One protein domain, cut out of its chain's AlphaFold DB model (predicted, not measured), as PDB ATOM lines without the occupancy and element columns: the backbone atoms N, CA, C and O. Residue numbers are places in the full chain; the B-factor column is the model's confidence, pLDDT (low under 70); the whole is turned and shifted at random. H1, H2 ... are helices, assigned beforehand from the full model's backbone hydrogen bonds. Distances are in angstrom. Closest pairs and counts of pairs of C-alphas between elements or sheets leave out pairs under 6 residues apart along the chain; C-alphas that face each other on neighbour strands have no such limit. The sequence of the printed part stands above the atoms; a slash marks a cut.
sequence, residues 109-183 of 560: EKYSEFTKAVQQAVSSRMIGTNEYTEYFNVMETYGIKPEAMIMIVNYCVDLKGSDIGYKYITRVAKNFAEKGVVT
ATOM      1  N   GLU A 109      19.600 147.288  27.906       56.41
ATOM      2  CA  GLU A 109      20.834 147.372  27.113       56.41
ATOM      3  C   GLU A 109      21.852 146.268  27.450       56.41
ATOM      4  O   GLU A 109      22.502 145.745  26.550       56.41
ATOM      5  N   LYS A 110      21.970 145.860  28.725       65.81
ATOM      6  CA  LYS A 110      22.957 144.857  29.177       65.81
ATOM      7  C   LYS A 110      22.615 143.442  28.703       65.81
ATOM      8  O   LYS A 110      23.517 142.642  28.479       65.81
ATOM      9  N   TYR A 111      21.326 143.132  28.563       76.31
ATOM     10  CA  TYR A 111      20.841 141.797  28.198       76.31
ATOM     11  C   TYR A 111      20.129 141.769  26.837       76.31
ATOM     12  O   TYR A 111      19.489 140.776  26.517       76.31
ATOM     13  N   SER A 112      20.255 142.821  26.019       76.00
ATOM     14  CA  SER A 112      19.637 142.925  24.684       76.00
ATOM     15  C   SER A 112      19.952 141.720  23.791       76.00
ATOM     16  O   SER A 112      19.065 141.149  23.164       76.00
ATOM     17  N   GLU A 113      21.223 141.318  23.735       85.00
ATOM     18  CA  GLU A 113      21.642 140.178  22.912       85.00
ATOM     19  C   GLU A 113      21.110 138.855  23.475       85.00
ATOM     20  O   GLU A 113      20.663 137.988  22.729       85.00
ATOM     21  N   PHE A 114      21.058 138.740  24.804       90.88
ATOM     22  CA  PHE A 114      20.471 137.591  25.482       90.88
ATOM     23  C   PHE A 114      18.971 137.458  25.203       90.88
ATOM     24  O   PHE A 114      18.520 136.380  24.826       90.88
ATOM     25  N   THR A 115      18.191 138.533  25.343       86.81
ATOM     26  CA  THR A 115      16.739 138.474  25.127       86.81
ATOM     27  C   THR A 115      16.403 138.131  23.682       86.81
ATOM     28  O   THR A 115      15.544 137.284  23.453       86.81
ATOM     29  N   LYS A 116      17.124 138.696  22.703       88.00
ATOM     30  CA  LYS A 116      16.980 138.324  21.285       88.00
ATOM     31  C   LYS A 116      17.266 136.839  21.054       88.00
ATOM     32  O   LYS A 116      16.460 136.165  20.418       88.00
ATOM     33  N   ALA A 117      18.379 136.328  21.584       91.88
ATOM     34  CA  ALA A 117      18.772 134.933  21.404       91.88
ATOM     35  C   ALA A 117      17.766 133.959  22.042       91.88
ATOM     36  O   ALA A 117      17.364 132.982  21.415       91.88
ATOM     37  N   VAL A 118      17.303 134.248  23.261       91.12
ATOM     38  CA  VAL A 118      16.302 133.421  23.952       91.12
ATOM     39  C   VAL A 118      14.944 133.482  23.243       91.12
ATOM     40  O   VAL A 118      14.299 132.446  23.091       91.12
ATOM     41  N   GLN A 119      14.532 134.647  22.730       87.56
ATOM     42  CA  GLN A 119      13.313 134.776  21.921       87.56
ATOM     43  C   GLN A 119      13.390 133.986  20.612       87.56
ATOM     44  O   GLN A 119      12.383 133.444  20.158       87.56
ATOM     45  N   GLN A 120      14.571 133.931  19.996       90.44
ATOM     46  CA  GLN A 120      14.800 133.151  18.786       90.44
ATOM     47  C   GLN A 120      14.761 131.642  19.068       90.44
ATOM     48  O   GLN A 120      14.265 130.890  18.235       90.44
ATOM     49  N   ALA A 121      15.244 131.205  20.234       90.06
ATOM     50  CA  ALA A 121      15.191 129.808  20.657       90.06
ATOM     51  C   ALA A 121      13.759 129.349  20.996       90.06
ATOM     52  O   ALA A 121      13.301 128.311  20.524       90.06
ATOM     53  N   VAL A 122      13.019 130.136  21.784       87.88
ATOM     54  CA  VAL A 122      11.616 129.868  22.158       87.88
ATOM     55  C   VAL A 122      10.690 130.524  21.127       87.88
ATOM     56  O   VAL A 122       9.938 131.452  21.415       87.88
ATOM     57  N   SER A 123      10.781 130.072  19.876       85.56
ATOM     58  CA  SER A 123      10.153 130.754  18.738       85.56
ATOM     59  C   SER A 123       8.635 130.569  18.626       85.56
ATOM     60  O   SER A 123       8.005 131.251  17.821       85.56
ATOM     61  N   SER A 124       8.027 129.639  19.372       82.38
ATOM     62  CA  SER A 124       6.584 129.362  19.266       82.38
ATOM     63  C   SER A 124       5.705 130.390  19.971       82.38
ATOM     64  O   SER A 124       4.504 130.434  19.710       82.38
ATOM     65  N   ARG A 125       6.271 131.217  20.859       81.12
ATOM     66  CA  ARG A 125       5.528 132.232  21.610       81.12
ATOM     67  C   ARG A 125       6.380 133.455  21.910       81.12
ATOM     68  O   ARG A 125       7.601 133.379  22.013       81.12
ATOM     69  N   MET A 126       5.716 134.585  22.118       75.94
ATOM     70  CA  MET A 126       6.379 135.766  22.663       75.94
ATOM     71  C   MET A 126       6.673 135.553  24.148       75.94
ATOM     72  O   MET A 126       5.796 135.152  24.916       75.94
ATOM     73  N   ILE A 127       7.913 135.817  24.549       76.81
ATOM     74  CA  ILE A 127       8.332 135.726  25.944       76.81
ATOM     75  C   ILE A 127       7.903 136.998  26.674       76.81
ATOM     76  O   ILE A 127       8.256 138.112  26.282       76.81
ATOM     77  N   GLY A 128       7.132 136.833  27.748       70.94
ATOM     78  CA  GLY A 128       6.661 137.947  28.564       70.94
ATOM     79  C   GLY A 128       7.747 138.528  29.474       70.94
ATOM     80  O   GLY A 128       8.728 137.870  29.820       70.94
ATOM     81  N   THR A 129       7.532 139.759  29.940       65.56
ATOM     82  CA  THR A 129       8.444 140.466  30.857       65.56
ATOM     83  C   THR A 129       8.733 139.679  32.138       65.56
ATOM     84  O   THR A 129       9.876 139.651  32.594       65.56
ATOM     85  N   ASN A 130       7.730 138.996  32.700       65.38
ATOM     86  CA  ASN A 130       7.891 138.200  33.922       65.38
ATOM     87  C   ASN A 130       8.850 137.021  33.715       65.38
ATOM     88  O   ASN A 130       9.682 136.738  34.565       65.38
ATOM     89  N   GLU A 131       8.791 136.366  32.559       80.19
ATOM     90  CA  GLU A 131       9.679 135.248  32.247       80.19
ATOM     91  C   GLU A 131      11.129 135.702  32.048       80.19
ATOM     92  O   GLU A 131      12.046 135.078  32.580       80.19
ATOM     93  N   TYR A 132      11.351 136.825  31.358       80.50
ATOM     94  CA  TYR A 132      12.688 137.418  31.288       80.50
ATOM     95  C   TYR A 132      13.214 137.812  32.664       80.50
ATOM     96  O   TYR A 132      14.385 137.582  32.960       80.50
ATOM     97  N   THR A 133      12.344 138.368  33.510       76.81
ATOM     98  CA  THR A 133      12.680 138.713  34.894       76.81
ATOM     99  C   THR A 133      13.167 137.478  35.648       76.81
ATOM    100  O   THR A 133      14.212 137.541  36.287       76.81
ATOM    101  N   GLU A 134      12.502 136.334  35.486       82.19
ATOM    102  CA  GLU A 134      12.932 135.069  36.085       82.19
ATOM    103  C   GLU A 134      14.286 134.577  35.560       82.19
ATOM    104  O   GLU A 134      15.133 134.140  36.343       82.19
ATOM    105  N   TYR A 135      14.550 134.694  34.257       88.25
ATOM    106  CA  TYR A 135      15.866 134.362  33.708       88.25
ATOM    107  C   TYR A 135      16.969 135.260  34.271       88.25
ATOM    108  O   TYR A 135      18.014 134.753  34.684       88.25
ATOM    109  N   PHE A 136      16.728 136.568  34.362       84.19
ATOM    110  CA  PHE A 136      17.679 137.507  34.958       84.19
ATOM    111  C   PHE A 136      17.898 137.231  36.443       84.19
ATOM    112  O   PHE A 136      19.043 137.222  36.895       84.19
ATOM    113  N   ASN A 137      16.827 136.939  37.182       81.19
ATOM    114  CA  ASN A 137      16.891 136.582  38.593       81.19
ATOM    115  C   ASN A 137      17.799 135.364  38.794       81.19
ATOM    116  O   ASN A 137      18.712 135.413  39.619       81.19
ATOM    117  N   VAL A 138      17.600 134.290  38.025       85.81
ATOM    118  CA  VAL A 138      18.436 133.082  38.114       85.81
ATOM    119  C   VAL A 138      19.880 133.382  37.707       85.81
ATOM    120  O   VAL A 138      20.809 133.011  38.424       85.81
ATOM    121  N   MET A 139      20.097 134.105  36.609       88.25
ATOM    122  CA  MET A 139      21.444 134.458  36.161       88.25
ATOM    123  C   MET A 139      22.221 135.272  37.196       88.25
ATOM    124  O   MET A 139      23.370 134.953  37.479       88.25
ATOM    125  N   GLU A 140      21.613 136.302  37.782       84.31
ATOM    126  CA  GLU A 140      22.294 137.146  38.765       84.31
ATOM    127  C   GLU A 140      22.467 136.457  40.114       84.31
ATOM    128  O   GLU A 140      23.518 136.603  40.732       84.31
ATOM    129  N   THR A 141      21.467 135.696  40.562       84.19
ATOM    130  CA  THR A 141      21.521 134.989  41.852       84.19
ATOM    131  C   THR A 141      22.636 133.954  41.865       84.19
ATOM    132  O   THR A 141      23.362 133.837  42.847       84.19
ATOM    133  N   TYR A 142      22.792 133.221  40.764       83.69
ATOM    134  CA  TYR A 142      23.744 132.120  40.670       83.69
ATOM    135  C   TYR A 142      25.017 132.469  39.887       83.69
ATOM    136  O   TYR A 142      25.914 131.638  39.763       83.69
ATOM    137  N   GLY A 143      25.115 133.683  39.342       87.88
ATOM    138  CA  GLY A 143      26.254 134.112  38.528       87.88
ATOM    139  C   GLY A 143      26.381 133.378  37.188       87.88
ATOM    140  O   GLY A 143      27.496 133.218  36.691       87.88
ATOM    141  N   ILE A 144      25.270 132.917  36.600       92.75
ATOM    142  CA  ILE A 144      25.263 132.270  35.278       92.75
ATOM    143  C   ILE A 144      25.521 133.326  34.202       92.75
ATOM    144  O   ILE A 144      24.801 134.324  34.107       92.75
ATOM    145  N   LYS A 145      26.540 133.101  33.366       92.69
ATOM    146  CA  LYS A 145      26.836 133.988  32.231       92.69
ATOM    147  C   LYS A 145      25.688 133.963  31.203       92.69
ATOM    148  O   LYS A 145      25.134 132.887  30.970       92.69
ATOM    149  N   PRO A 146      25.350 135.088  30.543       91.19
ATOM    150  CA  PRO A 146      24.266 135.132  29.555       91.19
ATOM    151  C   PRO A 146      24.391 134.069  28.456       91.19
ATOM    152  O   PRO A 146      23.420 133.390  28.134       91.19
ATOM    153  N   GLU A 147      25.598 133.858  27.934       92.56
ATOM    154  CA  GLU A 147      25.885 132.874  26.885       92.56
ATOM    155  C   GLU A 147      25.677 131.435  27.385       92.56
ATOM    156  O   GLU A 147      25.159 130.583  26.664       92.56
ATOM    157  N   ALA A 148      26.015 131.175  28.652       93.94
ATOM    158  CA  ALA A 148      25.788 129.888  29.302       93.94
ATOM    159  C   ALA A 148      24.285 129.628  29.512       93.94
ATOM    160  O   ALA A 148      23.809 128.515  29.296       93.94
ATOM    161  N   MET A 149      23.519 130.663  29.867       95.06
ATOM    162  CA  MET A 149      22.064 130.570  29.996       95.06
ATOM    163  C   MET A 149      21.386 130.311  28.641       95.06
ATOM    164  O   MET A 149      20.466 129.500  28.576       95.06
ATOM    165  N   ILE A 150      21.868 130.917  27.548       94.25
ATOM    166  CA  ILE A 150      21.379 130.624  26.186       94.25
ATOM    167  C   ILE A 150      21.605 129.148  25.831       94.25
ATOM    168  O   ILE A 150      20.694 128.502  25.319       94.25
ATOM    169  N   MET A 151      22.777 128.583  26.148       93.31
ATOM    170  CA  MET A 151      23.029 127.149  25.944       93.31
ATOM    171  C   MET A 151      22.040 126.269  26.718       93.31
ATOM    172  O   MET A 151      21.529 125.296  26.168       93.31
ATOM    173  N   ILE A 152      21.734 126.621  27.972       93.31
ATOM    174  CA  ILE A 152      20.755 125.892  28.791       93.31
ATOM    175  C   ILE A 152      19.352 125.983  28.174       93.31
ATOM    176  O   ILE A 152      18.654 124.970  28.105       93.31
ATOM    177  N   VAL A 153      18.942 127.163  27.694       94.00
ATOM    178  CA  VAL A 153      17.656 127.360  27.001       94.00
ATOM    179  C   VAL A 153      17.575 126.484  25.752       94.00
ATOM    180  O   VAL A 153      16.615 125.728  25.619       94.00
ATOM    181  N   ASN A 154      18.584 126.539  24.878       92.31
ATOM    182  CA  ASN A 154      18.620 125.751  23.640       92.31
ATOM    183  C   ASN A 154      18.531 124.253  23.930       92.31
ATOM    184  O   ASN A 154      17.700 123.564  23.349       92.31
ATOM    185  N   TYR A 155      19.294 123.767  24.911       90.44
ATOM    186  CA  TYR A 155      19.212 122.377  25.350       90.44
ATOM    187  C   TYR A 155      17.797 121.986  25.809       90.44
ATOM    188  O   TYR A 155      17.292 120.917  25.463       90.44
ATOM    189  N   CYS A 156      17.128 122.848  26.579       90.50
ATOM    190  CA  CYS A 156      15.766 122.577  27.028       90.50
ATOM    191  C   CYS A 156      14.771 122.538  25.854       90.50
ATOM    192  O   CYS A 156      13.881 121.682  25.839       90.50
ATOM    193  N   VAL A 157      14.934 123.437  24.878       91.00
ATOM    194  CA  VAL A 157      14.129 123.491  23.649       91.00
ATOM    195  C   VAL A 157      14.342 122.240  22.793       91.00
ATOM    196  O   VAL A 157      13.363 121.644  22.355       91.00
ATOM    197  N   ASP A 158      15.577 121.771  22.623       88.31
ATOM    198  CA  ASP A 158      15.869 120.540  21.874       88.31
ATOM    199  C   ASP A 158      15.209 119.304  22.510       88.31
ATOM    200  O   ASP A 158      14.808 118.359  21.824       88.31
ATOM    201  N   LEU A 159      15.066 119.309  23.839       84.06
ATOM    202  CA  LEU A 159      14.501 118.192  24.588       84.06
ATOM    203  C   LEU A 159      12.963 118.191  24.627       84.06
ATOM    204  O   LEU A 159      12.361 117.120  24.496       84.06
ATOM    205  N   LYS A 160      12.321 119.356  24.827       85.62
ATOM    206  CA  LYS A 160      10.854 119.484  25.019       85.62
ATOM    207  C   LYS A 160      10.106 120.202  23.893       85.62
ATOM    208  O   LYS A 160       8.879 120.235  23.921       85.62
ATOM    209  N   GLY A 161      10.816 120.722  22.899       86.69
ATOM    210  CA  GLY A 161      10.267 121.562  21.839       86.69
ATOM    211  C   GLY A 161      10.241 123.048  22.206       86.69
ATOM    212  O   GLY A 161      10.502 123.445  23.342       86.69
ATOM    213  N   SER A 162       9.908 123.883  21.221       82.81
ATOM    214  CA  SER A 162       9.940 125.346  21.344       82.81
ATOM    215  C   SER A 162       8.850 125.927  22.250       82.81
ATOM    216  O   SER A 162       9.014 127.044  22.726       82.81
ATOM    217  N   ASP A 163       7.771 125.187  22.534       83.56
ATOM    218  CA  ASP A 163       6.649 125.631  23.385       83.56
ATOM    219  C   ASP A 163       6.885 125.406  24.887       83.56
ATOM    220  O   ASP A 163       5.980 125.177  25.688       83.56
ATOM    221  N   ILE A 164       8.150 125.429  25.292       86.69
ATOM    222  CA  ILE A 164       8.550 125.109  26.653       86.69
ATOM    223  C   ILE A 164       8.220 126.242  27.639       86.69
ATOM    224  O   ILE A 164       8.408 127.435  27.377       86.69
ATOM    225  N   GLY A 165       7.740 125.864  28.825       85.00
ATOM    226  CA  GLY A 165       7.489 126.795  29.925       85.00
ATOM    227  C   GLY A 165       8.765 127.178  30.685       85.00
ATOM    228  O   GLY A 165       9.590 126.320  31.016       85.00
ATOM    229  N   TYR A 166       8.889 128.453  31.062       85.00
ATOM    230  CA  TYR A 166      10.077 128.999  31.742       85.00
ATOM    231  C   TYR A 166      10.432 128.321  33.069       85.00
ATOM    232  O   TYR A 166      11.601 128.267  33.455       85.00
ATOM    233  N   LYS A 167       9.439 127.767  33.777       87.31
ATOM    234  CA  LYS A 167       9.647 127.034  35.038       87.31
ATOM    235  C   LYS A 167      10.568 125.827  34.852       87.31
ATOM    236  O   LYS A 167      11.368 125.519  35.729       87.31
ATOM    237  N   TYR A 168      10.487 125.157  33.702       89.06
ATOM    238  CA  TYR A 168      11.384 124.047  33.397       89.06
ATOM    239  C   TYR A 168      12.813 124.544  33.157       89.06
ATOM    240  O   TYR A 168      13.740 124.032  33.778       89.06
ATOM    241  N   ILE A 169      12.979 125.571  32.317       92.50
ATOM    242  CA  ILE A 169      14.287 126.160  31.995       92.50
ATOM    243  C   ILE A 169      14.977 126.657  33.268       92.50
ATOM    244  O   ILE A 169      16.131 126.326  33.521       92.50
ATOM    245  N   THR A 170      14.260 127.406  34.108       90.25
ATOM    246  CA  THR A 170      14.793 127.908  35.381       90.25
ATOM    247  C   THR A 170      15.157 126.777  36.341       90.25
ATOM    248  O   THR A 170      16.177 126.882  37.013       90.25
ATOM    249  N   ARG A 171      14.400 125.669  36.383       91.94
ATOM    250  CA  ARG A 171      14.769 124.469  37.160       91.94
ATOM    251  C   ARG A 171      16.069 123.836  36.654       91.94
ATOM    252  O   ARG A 171      16.939 123.533  37.466       91.94
ATOM    253  N   VAL A 172      16.228 123.670  35.338       91.50
ATOM    254  CA  VAL A 172      17.472 123.138  34.746       91.50
ATOM    255  C   VAL A 172      18.648 124.075  35.038       91.50
ATOM    256  O   VAL A 172      19.696 123.618  35.489       91.50
ATOM    257  N   ALA A 173      18.456 125.385  34.869       93.25
ATOM    258  CA  ALA A 173      19.477 126.388  35.150       93.25
ATOM    259  C   ALA A 173      19.909 126.392  36.625       93.25
ATOM    260  O   ALA A 173      21.105 126.399  36.908       93.25
ATOM    261  N   LYS A 174      18.955 126.310  37.561       92.00
ATOM    262  CA  LYS A 174      19.233 126.172  38.999       92.00
ATOM    263  C   LYS A 174      20.025 124.895  39.299       92.00
ATOM    264  O   LYS A 174      21.047 124.974  39.968       92.00
ATOM    265  N   ASN A 175      19.645 123.750  38.720       91.19
ATOM    266  CA  ASN A 175      20.377 122.491  38.918       91.19
ATOM    267  C   ASN A 175      21.833 122.553  38.421       91.19
ATOM    268  O   ASN A 175      22.732 121.984  39.038       91.19
ATOM    269  N   PHE A 176      22.079 123.233  37.298       92.31
ATOM    270  CA  PHE A 176      23.434 123.453  36.782       92.31
ATOM    271  C   PHE A 176      24.218 124.387  37.710       92.31
ATOM    272  O   PHE A 176      25.358 124.100  38.085       92.31
ATOM    273  N   ALA A 177      23.591 125.481  38.133       91.50
ATOM    274  CA  ALA A 177      24.185 126.455  39.031       91.50
ATOM    275  C   ALA A 177      24.568 125.886  40.403       91.50
ATOM    276  O   ALA A 177      25.661 126.177  40.883       91.50
ATOM    277  N   GLU A 178      23.726 125.046  41.010       90.19
ATOM    278  CA  GLU A 178      24.004 124.367  42.288       90.19
ATOM    279  C   GLU A 178      25.276 123.505  42.224       90.19
ATOM    280  O   GLU A 178      25.994 123.366  43.211       90.19
ATOM    281  N   LYS A 179      25.611 122.988  41.037       87.44
ATOM    282  CA  LYS A 179      26.855 122.249  40.760       87.44
ATOM    283  C   LYS A 179      28.023 123.155  40.347       87.44
ATOM    284  O   LYS A 179      29.080 122.671  39.939       87.44
ATOM    285  N   GLY A 180      27.842 124.475  40.372       89.31
ATOM    286  CA  GLY A 180      28.829 125.460  39.926       89.31
ATOM    287  C   GLY A 180      29.038 125.511  38.406       89.31
ATOM    288  O   GLY A 180      30.081 126.002  37.950       89.31
ATOM    289  N   VAL A 181      28.084 125.005  37.615       91.94
ATOM    290  CA  VAL A 181      28.094 124.975  36.141       91.94
ATOM    291  C   VAL A 181      27.479 126.273  35.601       91.94
ATOM    292  O   VAL A 181      26.345 126.309  35.138       91.94
ATOM    293  N   VAL A 182      28.234 127.370  35.715       92.88
ATOM    294  CA  VAL A 182      27.745 128.744  35.451       92.88
ATOM    295  C   VAL A 182      28.430 129.441  34.263       92.88
ATOM    296  O   VAL A 182      28.067 130.558  33.895       92.88
ATOM    297  N   THR A 183      29.435 128.800  33.656       94.12
ATOM    298  CA  THR A 183      30.176 129.317  32.490       94.12
ATOM    299  C   THR A 183      29.919 128.461  31.255       94.12
ATOM    300  O   THR A 183      29.548 127.297  31.386       94.12
TER     301      THR A 183
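This is residues 109 to 183 of the 560 residues of an uncharacterized protein of Clostridiales bacterium (UniProt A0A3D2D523). Two pairs of helices form two layers, one pair crossing over the other. H1 and H3 run the same way in one layer, offset along their length, while H2 and H4 run side by side the same way in the other; the main contact between the layers is where H3 crosses H4. The printed part has 75 residues with four named helices, in the order H1, H2, H3, H4, and no named strand; its class is all helix, with 52 residues in the helices. It is compact, with a radius of gyration of the C-alphas of 11.1 A, and spans 31 by 30 by 18 A.

The printed part begins at Glu 109. H1 holds residues 112 to 121 and is 14.4 A long from first to last C-alpha; C-alpha 112 is at (19.637, 142.925, 24.684). A short link of seven residues leads to H2, residues 129 to 142, 20.0 A long. After a tight link of three residues comes H3, residues 146 to 160, the longest helix by residues, 21.1 A long, with C-alpha 146 at (24.266, 135.132, 29.555). A tight link of five residues leads to H4, residues 166 to 178, 18.1 A long, which ends with C-alpha 178 at (24.004, 124.367, 42.288).

H1 and H3 touch at a shallow tilt of 11 degrees and run the same way; their closest C-alphas, of Phe 114 and Pro 146, are 6.1 A apart. H2 and H4 touch at a shallow tilt of 6 degrees, also the same way, with the C-alphas of Tyr 142 and Ala 177 closest at 5.9 A. H3 and H4 touch at a steep tilt of 56 degrees and run opposite ways; H4 touches H3 with residues 168 to 173 alone, and the closest C-alphas are those of Val 153 and Ile 169, 6.1 A apart. H2 and H3 are close but not clearly touching, at a steep tilt of 62 degrees, with the C-alphas of Met 139 and Pro 146 closest at 7.2 A. H1 and H2 are also close but not clearly touching, with the C-alphas of Thr 115 and Tyr 132 closest at 7.4 A. Their tilt of 69 degrees is steep, only just short of about perpendicular. H1 and H4 are apart. In H1, H2, H3 and H4 every O i to N i+4 pair is within hydrogen-bond range.

The two C-alphas farthest apart, those of Ser 124 and Gly 180, are 30.6 A apart, and those of Glu 109 and Thr 183 are 21.0 A apart. The printed part has no cut, and no link between its helices is long. The mean pLDDT of the printed part is 86.3; residues 109 to 110 and 129 to 130 are under 70, of which 129 to 130 belong to H2.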